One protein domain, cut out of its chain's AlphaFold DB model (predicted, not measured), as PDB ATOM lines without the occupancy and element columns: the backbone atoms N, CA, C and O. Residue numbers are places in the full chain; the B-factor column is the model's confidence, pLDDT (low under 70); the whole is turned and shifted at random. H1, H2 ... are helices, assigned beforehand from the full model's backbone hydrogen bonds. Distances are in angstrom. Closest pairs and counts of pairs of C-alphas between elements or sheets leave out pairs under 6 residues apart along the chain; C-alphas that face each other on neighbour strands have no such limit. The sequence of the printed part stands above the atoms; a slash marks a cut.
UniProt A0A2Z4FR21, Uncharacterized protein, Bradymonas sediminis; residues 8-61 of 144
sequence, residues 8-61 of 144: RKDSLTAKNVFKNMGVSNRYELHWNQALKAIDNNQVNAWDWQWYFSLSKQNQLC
ATOM      1  N   ARG A   8     -46.083   8.183 -24.253       94.00
ATOM      2  CA  ARG A   8     -47.522   8.384 -24.016       94.00
ATOM      3  C   ARG A   8     -47.958   9.852 -24.050       94.00
ATOM      4  O   ARG A   8     -49.136  10.118 -24.258       94.00
ATOM      5  N   LYS A   9     -47.037  10.797 -23.818       93.88
ATOM      6  CA  LYS A   9     -47.334  12.241 -23.778       93.88
ATOM      7  C   LYS A   9     -47.591  12.826 -25.167       93.88
ATOM      8  O   LYS A   9     -48.306  13.814 -25.281       93.88
ATOM      9  N   ASP A  10     -47.017  12.215 -26.201       95.38
ATOM     10  CA  ASP A  10     -47.231  12.601 -27.591       95.38
ATOM     11  C   ASP A  10     -48.286  11.693 -28.234       95.38
ATOM     12  O   ASP A  10     -48.110  10.477 -28.336       95.38
ATOM     13  N   SER A  11     -49.399  12.282 -28.674       92.56
ATOM     14  CA  SER A  11     -50.560  11.529 -29.160       92.56
ATOM     15  C   SER A  11     -50.265  10.750 -30.445       92.56
ATOM     16  O   SER A  11     -50.773   9.639 -30.625       92.56
ATOM     17  N   LEU A  12     -49.415  11.292 -31.323       94.12
ATOM     18  CA  LEU A  12     -49.018  10.631 -32.562       94.12
ATOM     19  C   LEU A  12     -48.113   9.428 -32.282       94.12
ATOM     20  O   LEU A  12     -48.362   8.335 -32.794       94.12
ATOM     21  N   THR A  13     -47.098   9.603 -31.435       93.88
ATOM     22  CA  THR A  13     -46.193   8.527 -31.023       93.88
ATOM     23  C   THR A  13     -46.965   7.425 -30.315       93.88
ATOM     24  O   THR A  13     -46.817   6.261 -30.684       93.88
ATOM     25  N   ALA A  14     -47.845   7.764 -29.370       94.06
ATOM     26  CA  ALA A  14     -48.695   6.786 -28.697       94.06
ATOM     27  C   ALA A  14     -49.530   5.981 -29.701       94.06
ATOM     28  O   ALA A  14     -49.523   4.750 -29.663       94.06
ATOM     29  N   LYS A  15     -50.179   6.651 -30.663       92.56
ATOM     30  CA  LYS A  15     -50.955   5.985 -31.721       92.56
ATOM     31  C   LYS A  15     -50.103   5.018 -32.548       92.56
ATOM     32  O   LYS A  15     -50.572   3.932 -32.878       92.56
ATOM     33  N   ASN A  16     -48.867   5.385 -32.877       93.50
ATOM     34  CA  ASN A  16     -47.958   4.515 -33.627       93.50
ATOM     35  C   ASN A  16     -47.508   3.301 -32.799       93.50
ATOM     36  O   ASN A  16     -47.504   2.188 -33.318       93.50
ATOM     37  N   VAL A  17     -47.233   3.484 -31.504       94.94
ATOM     38  CA  VAL A  17     -46.923   2.377 -30.580       94.94
ATOM     39  C   VAL A  17     -48.085   1.380 -30.516       94.94
ATOM     40  O   VAL A  17     -47.870   0.175 -30.623       94.94
ATOM     41  N   PHE A  18     -49.331   1.845 -30.401       92.88
ATOM     42  CA  PHE A  18     -50.478   0.932 -30.396       92.88
ATOM     43  C   PHE A  18     -50.647   0.189 -31.725       92.88
ATOM     44  O   PHE A  18     -50.878  -1.019 -31.714       92.88
ATOM     45  N   LYS A  19     -50.464   0.874 -32.861       90.62
ATOM     46  CA  LYS A  19     -50.530   0.252 -34.194       90.62
ATOM     47  C   LYS A  19     -49.485  -0.841 -34.400       90.62
ATOM     48  O   LYS A  19     -49.781  -1.853 -35.022       90.62
ATOM     49  N   ASN A  20     -48.282  -0.646 -33.872       92.06
ATOM     50  CA  ASN A  20     -47.205  -1.632 -33.952       92.06
ATOM     51  C   ASN A  20     -47.453  -2.863 -33.076       92.06
ATOM     52  O   ASN A  20     -46.786  -3.879 -33.242       92.06
ATOM     53  N   MET A  21     -48.381  -2.783 -32.123       90.12
ATOM     54  CA  MET A  21     -48.658  -3.891 -31.217       90.12
ATOM     55  C   MET A  21     -49.708  -4.845 -31.774       90.12
ATOM     56  O   MET A  21     -49.600  -6.047 -31.542       90.12
ATOM     57  N   GLY A  22     -50.707  -4.337 -32.491       89.19
ATOM     58  CA  GLY A  22     -51.744  -5.148 -33.124       89.19
ATOM     59  C   GLY A  22     -52.741  -4.298 -33.900       89.19
ATOM     60  O   GLY A  22     -52.662  -3.069 -33.907       89.19
ATOM     61  N   VAL A  23     -53.685  -4.959 -34.568       85.06
ATOM     62  CA  VAL A  23     -54.521  -4.311 -35.588       85.06
ATOM     63  C   VAL A  23     -55.973  -4.105 -35.171       85.06
ATOM     64  O   VAL A  23     -56.630  -3.231 -35.734       85.06
ATOM     65  N   SER A  24     -56.517  -4.886 -34.228       86.75
ATOM     66  CA  SER A  24     -57.927  -4.729 -33.849       86.75
ATOM     67  C   SER A  24     -58.135  -3.783 -32.673       86.75
ATOM     68  O   SER A  24     -57.368  -3.747 -31.708       86.75
ATOM     69  N   ASN A  25     -59.304  -3.139 -32.671       86.12
ATOM     70  CA  ASN A  25     -59.775  -2.331 -31.546       86.12
ATOM     71  C   ASN A  25     -59.812  -3.123 -30.228       86.12
ATOM     72  O   ASN A  25     -59.662  -2.550 -29.155       86.12
ATOM     73  N   ARG A  26     -60.010  -4.450 -30.267       85.06
ATOM     74  CA  ARG A  26     -59.996  -5.275 -29.045       85.06
ATOM     75  C   ARG A  26     -58.606  -5.342 -28.434       85.06
ATOM     76  O   ARG A  26     -58.481  -5.352 -27.212       85.06
ATOM     77  N   TYR A  27     -57.590  -5.403 -29.280       87.06
ATOM     78  CA  TYR A  27     -56.204  -5.444 -28.860       87.06
ATOM     79  C   TYR A  27     -55.756  -4.080 -28.335       87.06
ATOM     80  O   TYR A  27     -55.163  -3.999 -27.264       87.06
ATOM     81  N   GLU A  28     -56.168  -2.998 -28.994       89.19
ATOM     82  CA  GLU A  28     -55.974  -1.641 -28.477       89.19
ATOM     83  C   GLU A  28     -56.644  -1.446 -27.103       89.19
ATOM     84  O   GLU A  28     -56.021  -0.947 -26.165       89.19
ATOM     85  N   LEU A  29     -57.888  -1.906 -26.929       89.44
ATOM     86  CA  LEU A  29     -58.574  -1.884 -25.631       89.44
ATOM     87  C   LEU A  29     -57.834  -2.710 -24.570       89.44
ATOM     88  O   LEU A  29     -57.743  -2.284 -23.419       89.44
ATOM     89  N   HIS A  30     -57.304  -3.877 -24.943       89.88
ATOM     90  CA  HIS A  30     -56.520  -4.722 -24.046       89.88
ATOM     91  C   HIS A  30     -55.272  -3.997 -23.530       89.88
ATOM     92  O   HIS A  30     -55.033  -3.991 -22.324       89.88
ATOM     93  N   TRP A  31     -54.521  -3.326 -24.402       91.88
ATOM     94  CA  TRP A  31     -53.309  -2.612 -23.997       91.88
ATOM     95  C   TRP A  31     -53.582  -1.310 -23.259       91.88
ATOM     96  O   TRP A  31     -52.843  -0.965 -22.342       91.88
ATOM     97  N   ASN A  32     -54.686  -0.631 -23.564       93.06
ATOM     98  CA  ASN A  32     -55.155   0.474 -22.734       93.06
ATOM     99  C   ASN A  32     -55.496   0.009 -21.308       93.06
ATOM    100  O   ASN A  32     -55.185   0.702 -20.342       93.06
ATOM    101  N   GLN A  33     -56.109  -1.169 -21.151       92.81
ATOM    102  CA  GLN A  33     -56.337  -1.761 -19.827       92.81
ATOM    103  C   GLN A  33     -55.021  -2.141 -19.141       92.81
ATOM    104  O   GLN A  33     -54.884  -1.904 -17.945       92.81
ATOM    105  N   ALA A  34     -54.055  -2.678 -19.890       92.81
ATOM    106  CA  ALA A  34     -52.730  -3.006 -19.376       92.81
ATOM    107  C   ALA A  34     -52.004  -1.764 -18.829       92.81
ATOM    108  O   ALA A  34     -51.520  -1.793 -17.701       92.81
ATOM    109  N   LEU A  35     -52.002  -0.647 -19.569       93.62
ATOM    110  CA  LEU A  35     -51.422   0.620 -19.105       93.62
ATOM    111  C   LEU A  35     -52.107   1.141 -17.841       93.62
ATOM    112  O   LEU A  35     -51.420   1.475 -16.884       93.62
ATOM    113  N   LYS A  36     -53.446   1.136 -17.794       94.69
ATOM    114  CA  LYS A  36     -54.190   1.542 -16.588       94.69
ATOM    115  C   LYS A  36     -53.824   0.690 -15.375       94.69
ATOM    116  O   LYS A  36     -53.705   1.211 -14.272       94.69
ATOM    117  N   ALA A  37     -53.657  -0.615 -15.567       94.75
ATOM    118  CA  ALA A  37     -53.273  -1.515 -14.490       94.75
ATOM    119  C   ALA A  37     -51.825  -1.273 -14.018       94.75
ATOM    120  O   ALA A  37     -51.570  -1.372 -12.820       94.75
ATOM    121  N   ILE A  38     -50.906  -0.908 -14.923       93.06
ATOM    122  CA  ILE A  38     -49.548  -0.461 -14.564       93.06
ATOM    123  C   ILE A  38     -49.614   0.838 -13.755       93.06
ATOM    124  O   ILE A  38     -49.055   0.895 -12.665       93.06
ATOM    125  N   ASP A  39     -50.326   1.853 -14.250       93.12
ATOM    126  CA  ASP A  39     -50.412   3.171 -13.604       93.12
ATOM    127  C   ASP A  39     -51.037   3.084 -12.201       93.12
ATOM    128  O   ASP A  39     -50.624   3.786 -11.280       93.12
ATOM    129  N   ASN A  40     -51.994   2.171 -12.015       95.44
ATOM    130  CA  ASN A  40     -52.641   1.921 -10.728       95.44
ATOM    131  C   ASN A  40     -51.863   0.951  -9.819       95.44
ATOM    132  O   ASN A  40     -52.397   0.549  -8.784       95.44
ATOM    133  N   ASN A  41     -50.653   0.521 -10.198       92.50
ATOM    134  CA  ASN A  41     -49.860  -0.491  -9.485       92.50
ATOM    135  C   ASN A  41     -50.633  -1.795  -9.192       92.50
ATOM    136  O   ASN A  41     -50.414  -2.459  -8.181       92.50
ATOM    137  N   GLN A  42     -51.554  -2.179 -10.079       92.81
ATOM    138  CA  GLN A  42     -52.373  -3.392  -9.943       92.81
ATOM    139  C   GLN A  42     -51.665  -4.646 -10.462       92.81
ATOM    140  O   GLN A  42     -52.166  -5.758 -10.294       92.81
ATOM    141  N   VAL A  43     -50.518  -4.475 -11.119       86.75
ATOM    142  CA  VAL A  43     -49.713  -5.561 -11.671       86.75
ATOM    143  C   VAL A  43     -48.253  -5.367 -11.297       86.75
ATOM    144  O   VAL A  43     -47.720  -4.265 -11.380       86.75
ATOM    145  N   ASN A  44     -47.593  -6.463 -10.932       82.88
ATOM    146  CA  ASN A  44     -46.140  -6.530 -10.814       82.88
ATOM    147  C   ASN A  44     -45.595  -7.354 -11.987       82.88
ATOM    148  O   ASN A  44     -45.180  -8.500 -11.833       82.88
ATOM    149  N   ALA A  45     -45.735  -6.800 -13.188       79.50
ATOM    150  CA  ALA A  45     -45.421  -7.462 -14.445       79.50
ATOM    151  C   ALA A  45     -44.613  -6.482 -15.300       79.50
ATOM    152  O   ALA A  45     -45.115  -5.409 -15.619       79.50
ATOM    153  N   TRP A  46     -43.349  -6.812 -15.583       89.62
ATOM    154  CA  TRP A  46     -42.413  -5.973 -16.351       89.62
ATOM    155  C   TRP A  46     -42.488  -6.229 -17.864       89.62
ATOM    156  O   TRP A  46     -42.024  -5.428 -18.679       89.62
ATOM    157  N   ASP A  47     -43.048  -7.374 -18.247       90.56
ATOM    158  CA  ASP A  47     -43.136  -7.868 -19.618       90.56
ATOM    159  C   ASP A  47     -44.008  -6.969 -20.503       90.56
ATOM    160  O   ASP A  47     -43.749  -6.840 -21.701       90.56
ATOM    161  N   TRP A  48     -44.986  -6.269 -19.926       93.19
ATOM    162  CA  TRP A  48     -45.794  -5.289 -20.654       93.19
ATOM    163  C   TRP A  48     -44.983  -4.049 -21.044       93.19
ATOM    164  O   TRP A  48     -44.989  -3.655 -22.210       93.19
ATOM    165  N   GLN A  49     -44.225  -3.459 -20.116       93.62
ATOM    166  CA  GLN A  49     -43.337  -2.313 -20.362       93.62
ATOM    167  C   GLN A  49     -42.237  -2.687 -21.359       93.62
ATOM    168  O   GLN A  49     -41.852  -1.880 -22.214       93.62
ATOM    169  N   TRP A  50     -41.753  -3.930 -21.293       94.00
ATOM    170  CA  TRP A  50     -40.858  -4.479 -22.301       94.00
ATOM    171  C   TRP A  50     -41.505  -4.499 -23.686       94.00
ATOM    172  O   TRP A  50     -40.929  -3.962 -24.630       94.00
ATOM    173  N   TYR A  51     -42.721  -5.028 -23.809       93.25
ATOM    174  CA  TYR A  51     -43.420  -5.096 -25.092       93.25
ATOM    175  C   TYR A  51     -43.697  -3.706 -25.690       93.25
ATOM    176  O   TYR A  51     -43.445  -3.480 -26.875       93.25
ATOM    177  N   PHE A  52     -44.094  -2.730 -24.865       95.19
ATOM    178  CA  PHE A  52     -44.204  -1.330 -25.295       95.19
ATOM    179  C   PHE A  52     -42.862  -0.759 -25.774       95.19
ATOM    180  O   PHE A  52     -42.820  -0.022 -26.760       95.19
ATOM    181  N   SER A  53     -41.754  -1.120 -25.114       94.94
ATOM    182  CA  SER A  53     -40.409  -0.689 -25.519       94.94
ATOM    183  C   SER A  53     -40.036  -1.212 -26.911       94.94
ATOM    184  O   SER A  53     -39.473  -0.457 -27.704       94.94
ATOM    185  N   LEU A  54     -40.370  -2.473 -27.212       94.38
ATOM    186  CA  LEU A  54     -40.155  -3.087 -28.529       94.38
ATOM    187  C   LEU A  54     -40.968  -2.373 -29.609       94.38
ATOM    188  O   LEU A  54     -40.423  -1.937 -30.625       94.38
ATOM    189  N   SER A  55     -42.262  -2.190 -29.346       94.56
ATOM    190  CA  SER A  55     -43.188  -1.530 -30.262       94.56
ATOM    191  C   SER A  55     -42.758  -0.096 -30.596       94.56
ATOM    192  O   SER A  55     -42.706   0.290 -31.767       94.56
ATOM    193  N   LYS A  56     -42.356   0.682 -29.583       95.56
ATOM    194  CA  LYS A  56     -41.856   2.057 -29.748       95.56
ATOM    195  C   LYS A  56     -40.623   2.150 -30.643       95.56
ATOM    196  O   LYS A  56     -40.361   3.206 -31.212       95.56
ATOM    197  N   GLN A  57     -39.854   1.074 -30.751       94.62
ATOM    198  CA  GLN A  57     -38.660   1.011 -31.587       94.62
ATOM    199  C   GLN A  57     -38.901   0.340 -32.947       94.62
ATOM    200  O   GLN A  57     -37.942   0.153 -33.689       94.62
ATOM    201  N   ASN A  58     -40.149   0.004 -33.298       93.38
ATOM    202  CA  ASN A  58     -40.491  -0.758 -34.506       93.38
ATOM    203  C   ASN A  58     -39.698  -2.080 -34.617       93.38
ATOM    204  O   ASN A  58     -39.328  -2.491 -35.717       93.38
ATOM    205  N   GLN A  59     -39.375  -2.722 -33.487       93.75
ATOM    206  CA  GLN A  59     -38.571  -3.945 -33.507       93.75
ATOM    207  C   GLN A  59     -39.360  -5.125 -34.082       93.75
ATOM    208  O   GLN A  59     -40.540  -5.305 -33.784       93.75
ATOM    209  N   LEU A  60     -38.674  -5.952 -34.874       92.88
ATOM    210  CA  LEU A  60     -39.201  -7.210 -35.395       92.88
ATOM    211  C   LEU A  60     -38.783  -8.364 -34.484       92.88
ATOM    212  O   LEU A  60     -37.631  -8.445 -34.060       92.88
ATOM    213  N   CYS A  61     -39.714  -9.278 -34.223       90.69
ATOM    214  CA  CYS A  61     -39.478 -10.466 -33.408       90.69
ATOM    215  C   CYS A  61     -39.500 -11.722 -34.279       90.69
ATOM    216  O   CYS A  61     -40.387 -11.896 -35.112       90.69
TER     217      CYS A  61
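What this domain is: This is residues 8 to 61 of the 144 residues of an uncharacterized protein of Bradymonas sediminis (UniProt A0A2Z4FR21). Three helices enclose a small triangle: H2 and H3 run opposite ways at a steep angle with few contacts between them, and H1 crosses the end where H2 begins and H3 ends. Residues 40 to 46 join H2 to H3 at the other end. The printed part has 54 residues, with three named helices in the order H1, H2, H3 and no named strand, and its class is all helix. It is compact, with a radius of gyration of the C-alphas of 10.9 A, and rounded, with spans of 27 by 22 by 21 A.

Where its parts are: H1 takes residues 11 to 21, from C-alpha 11 at (-50.560, 11.529, -29.160), and measures 15.7 A from first to last C-alpha. H2, the longest helix by residues, takes residues 25 to 39 and measures 21.0 A, with C-alpha 39 at (-50.412, 3.171, -13.604). H3 takes residues 47 to 56 and measures 14.2 A, with C-alpha 56 at (-41.856, 2.057, -29.748).

How they stand to each other: H1 and H3 touch, with the closest C-alphas, those of Val 17 and Lys 56, 5.1 A apart. They run opposite ways at a steep tilt of 68 degrees, only just short of about perpendicular. H1 and H2 are close but not clearly touching, with the closest C-alphas, those of Phe 18 and Glu 28, 6.4 A apart. Their steep tilt of 67 degrees, opposite ways, is also only just short of about perpendicular. H2 and H3 are close but not clearly touching, with the closest C-alphas, those of Ala 34 and Trp 48, 7.4 A apart. They run opposite ways at a steep tilt of 59 degrees. In H1, H2 and H3 every O i to N i+4 pair is within hydrogen-bond range.

The domain as a whole: The C-alphas farthest apart, those of Asn 40 and Leu 60, are 29.5 A apart. The printed part has no cut. The link from H1 to H2 is tight, with 3 residues, and the link from H2 to H3 is short, with 7 residues. The mean pLDDT of the printed part is 91.8, and no printed residue is under 70.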